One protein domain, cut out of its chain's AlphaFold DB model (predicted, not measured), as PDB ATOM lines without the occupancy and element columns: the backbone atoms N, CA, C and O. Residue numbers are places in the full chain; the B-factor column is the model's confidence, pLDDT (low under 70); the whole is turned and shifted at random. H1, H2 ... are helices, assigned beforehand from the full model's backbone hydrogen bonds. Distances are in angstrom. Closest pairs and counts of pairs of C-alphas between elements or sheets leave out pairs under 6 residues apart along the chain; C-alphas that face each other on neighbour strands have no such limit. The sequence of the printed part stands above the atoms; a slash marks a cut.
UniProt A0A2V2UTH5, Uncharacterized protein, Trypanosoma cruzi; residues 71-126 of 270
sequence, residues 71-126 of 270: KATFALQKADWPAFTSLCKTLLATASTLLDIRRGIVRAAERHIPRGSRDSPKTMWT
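This is residues 71 to 126 of the 270 residues of an uncharacterized protein of Trypanosoma cruzi (UniProt A0A2V2UTH5). The longest helix, H3, lies side by side with H2 in a helical hairpin, closed by a tight link at one end. Beyond the open end of this hairpin are the short helix H1, apart from both, and the unnamed tail of residues 113 to 126, which runs outward to about Asp 119 and then folds back. The printed part has 56 residues with three named helices, in the order H1, H2, H3 along the chain, and no named strand; the class is all helix. The whole is only just loose, close to compact, with a radius of gyration of the C-alphas of 12.4 A, and its outline is elongated, with spans of 39 by 23 by 13 A.

H3 is residues 98 to 112, 21.2 A from first to last C-alpha; it begins at C-alpha 98, (426.294, 338.224, 343.912), and ends at C-alpha 112, (439.652, 325.084, 333.999). H2 is residues 81 to 94, 20.1 A long by the same measure. H1 is residues 71 to 77, with C-alpha 71 at (437.394, 310.779, 339.674).

H2 and H3 form a helical hairpin: they touch, with 16 pairs of C-alphas within 8 A. The closest C-alphas of the two are those of Phe 84 and His 112, 5.5 A apart. Their lines stand at a shallow tilt of 25 degrees, and they run opposite ways, with their centres 9.1 A apart. H1 touches no helix: it is apart from H3, and it is apart from H2 too, although a tight link of 3 residues joins H1 to H2. In H1, H2 and H3 every O i to N i+4 pair is within hydrogen-bond range.

The two C-alphas farthest apart, 39.6 A, are those of Ser 96, in the tight link of 3 residues between H2 and H3, and Asp 119, in the tail. The C-alphas of the first and last printed residues, Lys 71 and Thr 126, are 13.5 A apart. The printed part has no cut and no long link between its helices. Residues 113 to 126 hold no named element, and their C-alphas lie 5 to 21 A from the mean of the C-alphas. In this predicted model the mean pLDDT of the printed part is 78.3; it is under 70 at residues 71 to 73, at residue 75 and at residues 115 to 126. The mean is 91 in H2, 86 in H3 and 70 in H1.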
ATOM      1  N   LYS A  71     437.655 309.920 340.836       62.31
ATOM      2  CA  LYS A  71     437.394 310.779 339.674       62.31
ATOM      3  C   LYS A  71     437.364 312.281 339.990       62.31
ATOM      4  O   LYS A  71     437.985 313.041 339.260       62.31
ATOM      5  N   ALA A  72     436.701 312.711 341.067       63.31
ATOM      6  CA  ALA A  72     436.655 314.129 341.446       63.31
ATOM      7  C   ALA A  72     438.022 314.607 341.951       63.31
ATOM      8  O   ALA A  72     438.505 315.657 341.544       63.31
ATOM      9  N   THR A  73     438.696 313.790 342.765       65.00
ATOM     10  CA  THR A  73     440.061 314.090 343.210       65.00
ATOM     11  C   THR A  73     441.031 314.183 342.030       65.00
ATOM     12  O   THR A  73     441.859 315.087 341.991       65.00
ATOM     13  N   PHE A  74     440.908 313.289 341.044       72.06
ATOM     14  CA  PHE A  74     441.726 313.315 339.831       72.06
ATOM     15  C   PHE A  74     441.457 314.551 338.963       72.06
ATOM     16  O   PHE A  74     442.404 315.205 338.533       72.06
ATOM     17  N   ALA A  75     440.185 314.902 338.743       69.94
ATOM     18  CA  ALA A  75     439.793 316.108 338.012       69.94
ATOM     19  C   ALA A  75     440.397 317.370 338.642       69.94
ATOM     20  O   ALA A  75     441.016 318.175 337.954       69.94
ATOM     21  N   LEU A  76     440.313 317.490 339.967       77.50
ATOM     22  CA  LEU A  76     440.916 318.604 340.692       77.50
ATOM     23  C   LEU A  76     442.446 318.616 340.645       77.50
ATOM     24  O   LEU A  76     443.046 319.683 340.586       77.50
ATOM     25  N   GLN A  77     443.107 317.457 340.646       78.50
ATOM     26  CA  GLN A  77     444.565 317.395 340.480       78.50
ATOM     27  C   GLN A  77     445.025 317.832 339.086       78.50
ATOM     28  O   GLN A  77     446.170 318.246 338.924       78.50
ATOM     29  N   LYS A  78     444.156 317.710 338.081       82.56
ATOM     30  CA  LYS A  78     444.428 318.099 336.695       82.56
ATOM     31  C   LYS A  78     443.903 319.486 336.338       82.56
ATOM     32  O   LYS A  78     444.117 319.916 335.210       82.56
ATOM     33  N   ALA A  79     443.235 320.163 337.267       86.44
ATOM     34  CA  ALA A  79     442.737 321.506 337.046       86.44
ATOM     35  C   ALA A  79     443.883 322.507 336.871       86.44
ATOM     36  O   ALA A  79     444.890 322.457 337.583       86.44
ATOM     37  N   ASP A  80     443.693 323.443 335.946       91.69
ATOM     38  CA  ASP A  80     444.571 324.595 335.787       91.69
ATOM     39  C   ASP A  80     444.217 325.644 336.850       91.69
ATOM     40  O   ASP A  80     443.452 326.585 336.627       91.69
ATOM     41  N   TRP A  81     444.731 325.427 338.062       89.44
ATOM     42  CA  TRP A  81     444.469 326.298 339.207       89.44
ATOM     43  C   TRP A  81     444.930 327.748 339.007       89.44
ATOM     44  O   TRP A  81     444.182 328.646 339.414       89.44
ATOM     45  N   PRO A  82     446.105 328.025 338.402       93.00
ATOM     46  CA  PRO A  82     446.492 329.387 338.048       93.00
ATOM     47  C   PRO A  82     445.478 330.073 337.127       93.00
ATOM     48  O   PRO A  82     445.039 331.180 337.451       93.00
ATOM     49  N   ALA A  83     445.052 329.419 336.042       91.06
ATOM     50  CA  ALA A  83     444.094 330.008 335.108       91.06
ATOM     51  C   ALA A  83     442.705 330.185 335.738       91.06
ATOM     52  O   ALA A  83     442.126 331.267 335.643       91.06
ATOM     53  N   PHE A  84     442.217 329.181 336.479       91.94
ATOM     54  CA  PHE A  84     440.982 329.280 337.267       91.94
ATOM     55  C   PHE A  84     441.008 330.490 338.207       91.94
ATOM     56  O   PHE A  84     440.083 331.298 338.228       91.94
ATOM     57  N   THR A  85     442.094 330.641 338.971       89.56
ATOM     58  CA  THR A  85     442.244 331.732 339.941       89.56
ATOM     59  C   THR A  85     442.310 333.085 339.245       89.56
ATOM     60  O   THR A  85     441.696 334.043 339.713       89.56
ATOM     61  N   SER A  86     443.040 333.173 338.131       94.00
ATOM     62  CA  SER A  86     443.125 334.394 337.333       94.00
ATOM     63  C   SER A  86     441.750 334.803 336.811       94.00
ATOM     64  O   SER A  86     441.354 335.953 336.973       94.00
ATOM     65  N   LEU A  87     440.989 333.857 336.257       91.94
ATOM     66  CA  LEU A  87     439.664 334.138 335.717       91.94
ATOM     67  C   LEU A  87     438.678 334.548 336.816       91.94
ATOM     68  O   LEU A  87     437.953 335.525 336.649       91.94
ATOM     69  N   CYS A  88     438.697 333.868 337.965       89.00
ATOM     70  CA  CYS A  88     437.898 334.254 339.128       89.00
ATOM     71  C   CYS A  88     438.214 335.682 339.593       89.00
ATOM     72  O   CYS A  88     437.291 336.428 339.898       89.00
ATOM     73  N   LYS A  89     439.490 336.092 339.619       90.62
ATOM     74  CA  LYS A  89     439.877 337.468 339.975       90.62
ATOM     75  C   LYS A  89     439.317 338.494 338.996       90.62
ATOM     76  O   LYS A  89     438.772 339.498 339.439       90.62
ATOM     77  N   THR A  90     439.423 338.232 337.695       93.31
ATOM     78  CA  THR A  90     438.863 339.118 336.666       93.31
ATOM     79  C   THR A  90     437.349 339.237 336.810       93.31
ATOM     80  O   THR A  90     436.824 340.344 336.836       93.31
ATOM     81  N   LEU A  91     436.654 338.109 336.977       89.31
ATOM     82  CA  LEU A  91     435.198 338.078 337.112       89.31
ATOM     83  C   LEU A  91     434.725 338.775 338.388       89.31
ATOM     84  O   LEU A  91     433.750 339.515 338.343       89.31
ATOM     85  N   LEU A  92     435.440 338.599 339.503       87.94
ATOM     86  CA  LEU A  92     435.176 339.313 340.754       87.94
ATOM     87  C   LEU A  92     435.388 340.824 340.620       87.94
ATOM     88  O   LEU A  92     434.643 341.583 341.227       87.94
ATOM     89  N   ALA A  93     436.382 341.262 339.843       90.25
ATOM     90  CA  ALA A  93     436.652 342.683 339.632       90.25
ATOM     91  C   ALA A  93     435.554 343.379 338.810       90.25
ATOM     92  O   ALA A  93     435.327 344.572 338.983       90.25
ATOM     93  N   THR A  94     434.875 342.640 337.930       92.38
ATOM     94  CA  THR A  94     433.796 343.161 337.077       92.38
ATOM     95  C   THR A  94     432.392 342.874 337.609       92.38
ATOM     96  O   THR A  94     431.418 343.377 337.057       92.38
ATOM     97  N   ALA A  95     432.260 342.024 338.629       92.44
ATOM     98  CA  ALA A  95     430.967 341.602 339.145       92.44
ATOM     99  C   ALA A  95     430.276 342.741 339.901       92.44
ATOM    100  O   ALA A  95     430.831 343.306 340.842       92.44
ATOM    101  N   SER A  96     429.039 343.030 339.506       90.69
ATOM    102  CA  SER A  96     428.197 344.038 340.157       90.69
ATOM    103  C   SER A  96     427.224 343.416 341.159       90.69
ATOM    104  O   SER A  96     426.820 344.059 342.126       90.69
ATOM    105  N   THR A  97     426.893 342.136 340.966       91.06
ATOM    106  CA  THR A  97     425.941 341.392 341.793       91.06
ATOM    107  C   THR A  97     426.536 340.089 342.325       91.06
ATOM    108  O   THR A  97     427.500 339.536 341.791       91.06
ATOM    109  N   LEU A  98     425.931 339.544 343.385       81.50
ATOM    110  CA  LEU A  98     426.294 338.224 343.912       81.50
ATOM    111  C   LEU A  98     426.058 337.107 342.878       81.50
ATOM    112  O   LEU A  98     426.813 336.133 342.836       81.50
ATOM    113  N   LEU A  99     425.039 337.274 342.031       84.69
ATOM    114  CA  LEU A  99     424.735 336.372 340.927       84.69
ATOM    115  C   LEU A  99     425.889 336.336 339.911       84.69
ATOM    116  O   LEU A  99     426.313 335.252 339.511       84.69
ATOM    117  N   ASP A 100     426.456 337.498 339.562       84.94
ATOM    118  CA  ASP A 100     427.607 337.608 338.651       84.94
ATOM    119  C   ASP A 100     428.829 336.866 339.198       84.94
ATOM    120  O   ASP A 100     429.506 336.142 338.464       84.94
ATOM    121  N   ILE A 101     429.084 336.997 340.505       86.19
ATOM    122  CA  ILE A 101     430.180 336.296 341.186       86.19
ATOM    123  C   ILE A 101     429.980 334.784 341.084       86.19
ATOM    124  O   ILE A 101     430.900 334.055 340.703       86.19
ATOM    125  N   ARG A 102     428.776 334.302 341.411       84.25
ATOM    126  CA  ARG A 102     428.460 332.869 341.391       84.25
ATOM    127  C   ARG A 102     428.572 332.295 339.980       84.25
ATOM    128  O   ARG A 102     429.316 331.333 339.784       84.25
ATOM    129  N   ARG A 103     427.933 332.932 338.992       86.38
ATOM    130  CA  ARG A 103     428.039 332.565 337.568       86.38
ATOM    131  C   ARG A 103     429.487 332.578 337.097       86.38
ATOM    132  O   ARG A 103     429.915 331.682 336.369       86.38
ATOM    133  N   GLY A 104     430.259 333.566 337.536       90.56
ATOM    134  CA  GLY A 104     431.668 333.679 337.207       90.56
ATOM    135  C   GLY A 104     432.495 332.492 337.709       90.56
ATOM    136  O   GLY A 104     433.244 331.888 336.940       90.56
ATOM    137  N   ILE A 105     432.310 332.100 338.970       86.44
ATOM    138  CA  ILE A 105     432.999 330.948 339.568       86.44
ATOM    139  C   ILE A 105     432.618 329.647 338.853       86.44
ATOM    140  O   ILE A 105     433.497 328.834 338.562       86.44
ATOM    141  N   VAL A 106     431.334 329.458 338.530       86.88
ATOM    142  CA  VAL A 106     430.857 328.269 337.805       86.88
ATOM    143  C   VAL A 106     431.492 328.186 336.416       86.88
ATOM    144  O   VAL A 106     432.073 327.158 336.073       86.88
ATOM    145  N   ARG A 107     431.489 329.287 335.654       87.50
ATOM    146  CA  ARG A 107     432.133 329.357 334.329       87.50
ATOM    147  C   ARG A 107     433.639 329.114 334.402       87.50
ATOM    148  O   ARG A 107     434.205 328.460 333.530       87.50
ATOM    149  N   ALA A 108     434.300 329.626 335.438       88.94
ATOM    150  CA  ALA A 108     435.721 329.378 335.648       88.94
ATOM    151  C   ALA A 108     436.003 327.909 335.959       88.94
ATOM    152  O   ALA A 108     436.935 327.330 335.395       88.94
ATOM    153  N   ALA A 109     435.184 327.295 336.812       86.12
ATOM    154  CA  ALA A 109     435.300 325.885 337.149       86.12
ATOM    155  C   ALA A 109     435.087 325.015 335.906       86.12
ATOM    156  O   ALA A 109     435.872 324.110 335.651       86.12
ATOM    157  N   GLU A 110     434.083 325.331 335.091       84.31
ATOM    158  CA  GLU A 110     433.787 324.607 333.858       84.31
ATOM    159  C   GLU A 110     434.931 324.663 332.837       84.31
ATOM    160  O   GLU A 110     435.229 323.656 332.194       84.31
ATOM    161  N   ARG A 111     435.593 325.819 332.705       86.75
ATOM    162  CA  ARG A 111     436.704 326.009 331.761       86.75
ATOM    163  C   ARG A 111     438.001 325.346 332.208       86.75
ATOM    164  O   ARG A 111     438.736 324.832 331.372       86.75
ATOM    165  N   HIS A 112     438.307 325.397 333.504       88.88
ATOM    166  CA  HIS A 112     439.652 325.084 333.999       88.88
ATOM    167  C   HIS A 112     439.729 323.825 334.864       88.88
ATOM    168  O   HIS A 112     440.830 323.350 335.140       88.88
ATOM    169  N   ILE A 113     438.592 323.254 335.273       85.12
ATOM    170  CA  ILE A 113     438.544 321.973 335.975       85.12
ATOM    171  C   ILE A 113     438.091 320.900 334.978       85.12
ATOM    172  O   ILE A 113     436.926 320.888 334.573       85.12
ATOM    173  N   PRO A 114     438.978 319.976 334.567       77.06
ATOM    174  CA  PRO A 114     438.635 318.972 333.574       77.06
ATOM    175  C   PRO A 114     437.476 318.099 334.058       77.06
ATOM    176  O   PRO A 114     437.464 317.596 335.185       77.06
ATOM    177  N   ARG A 115     436.494 317.887 333.177       67.88
ATOM    178  CA  ARG A 115     435.343 317.012 333.425       67.88
ATOM    179  C   ARG A 115     435.860 315.573 333.554       67.88
ATOM    180  O   ARG A 115     436.331 314.975 332.595       67.88
ATOM    181  N   GLY A 116     435.872 315.041 334.774       50.78
ATOM    182  CA  GLY A 116     436.633 313.831 335.085       50.78
ATOM    183  C   GLY A 116     436.092 312.538 334.465       50.78
ATOM    184  O   GLY A 116     435.152 311.970 335.004       50.78
ATOM    185  N   SER A 117     436.766 312.006 333.439       47.34
ATOM    186  CA  SER A 117     436.945 310.566 333.148       47.34
ATOM    187  C   SER A 117     437.770 310.393 331.866       47.34
ATOM    188  O   SER A 117     437.617 311.176 330.936       47.34
ATOM    189  N   ARG A 118     438.621 309.360 331.814       49.44
ATOM    190  CA  ARG A 118     439.499 309.053 330.672       49.44
ATOM    191  C   ARG A 118     438.734 308.476 329.466       49.44
ATOM    192  O   ARG A 118     439.208 308.666 328.362       49.44
ATOM    193  N   ASP A 119     437.545 307.884 329.676       46.97
ATOM    194  CA  ASP A 119     436.811 307.124 328.635       46.97
ATOM    195  C   ASP A 119     435.264 307.197 328.729       46.97
ATOM    196  O   ASP A 119     434.556 306.442 328.072       46.97
ATOM    197  N   SER A 120     434.683 308.076 329.558       48.47
ATOM    198  CA  SER A 120     433.225 308.305 329.526       48.47
ATOM    199  C   SER A 120     432.853 309.696 330.035       48.47
ATOM    200  O   SER A 120     433.125 310.003 331.196       48.47
ATOM    201  N   PRO A 121     432.207 310.553 329.227       44.22
ATOM    202  CA  PRO A 121     431.973 311.955 329.556       44.22
ATOM    203  C   PRO A 121     430.776 312.117 330.507       44.22
ATOM    204  O   PRO A 121     429.910 312.956 330.288       44.22
ATOM    205  N   LYS A 122     430.694 311.323 331.582       47.22
ATOM    206  CA  LYS A 122     429.798 311.668 332.689       47.22
ATOM    207  C   LYS A 122     430.467 312.784 333.480       47.22
ATOM    208  O   LYS A 122     431.413 312.572 334.235       47.22
ATOM    209  N   THR A 123     429.992 313.981 333.177       52.84
ATOM    210  CA  THR A 123     430.355 315.277 333.729       52.84
ATOM    211  C   THR A 123     430.479 315.239 335.257       52.84
ATOM    212  O   THR A 123     429.691 314.609 335.957       52.84
ATOM    213  N   MET A 124     431.477 315.953 335.796       54.28
ATOM    214  CA  MET A 124     431.506 316.290 337.229       54.28
ATOM    215  C   MET A 124     430.315 317.191 337.598       54.28
ATOM    216  O   MET A 124     429.844 317.155 338.728       54.28
ATOM    217  N   TRP A 125     429.842 317.961 336.616       57.47
ATOM    218  CA  TRP A 125     428.619 318.747 336.656       57.47
ATOM    219  C   TRP A 125     427.416 317.856 336.336       57.47
ATOM    220  O   TRP A 125     427.191 317.521 335.174       57.47
ATOM    221  N   THR A 126     426.686 317.388 337.344       63.91
ATOM    222  CA  THR A 126     425.504 316.547 337.099       63.91
ATOM    223  C   THR A 126     424.316 317.406 336.671       63.91
ATOM    224  O   THR A 126     424.256 318.592 336.988       63.91
TER     225      THR A 126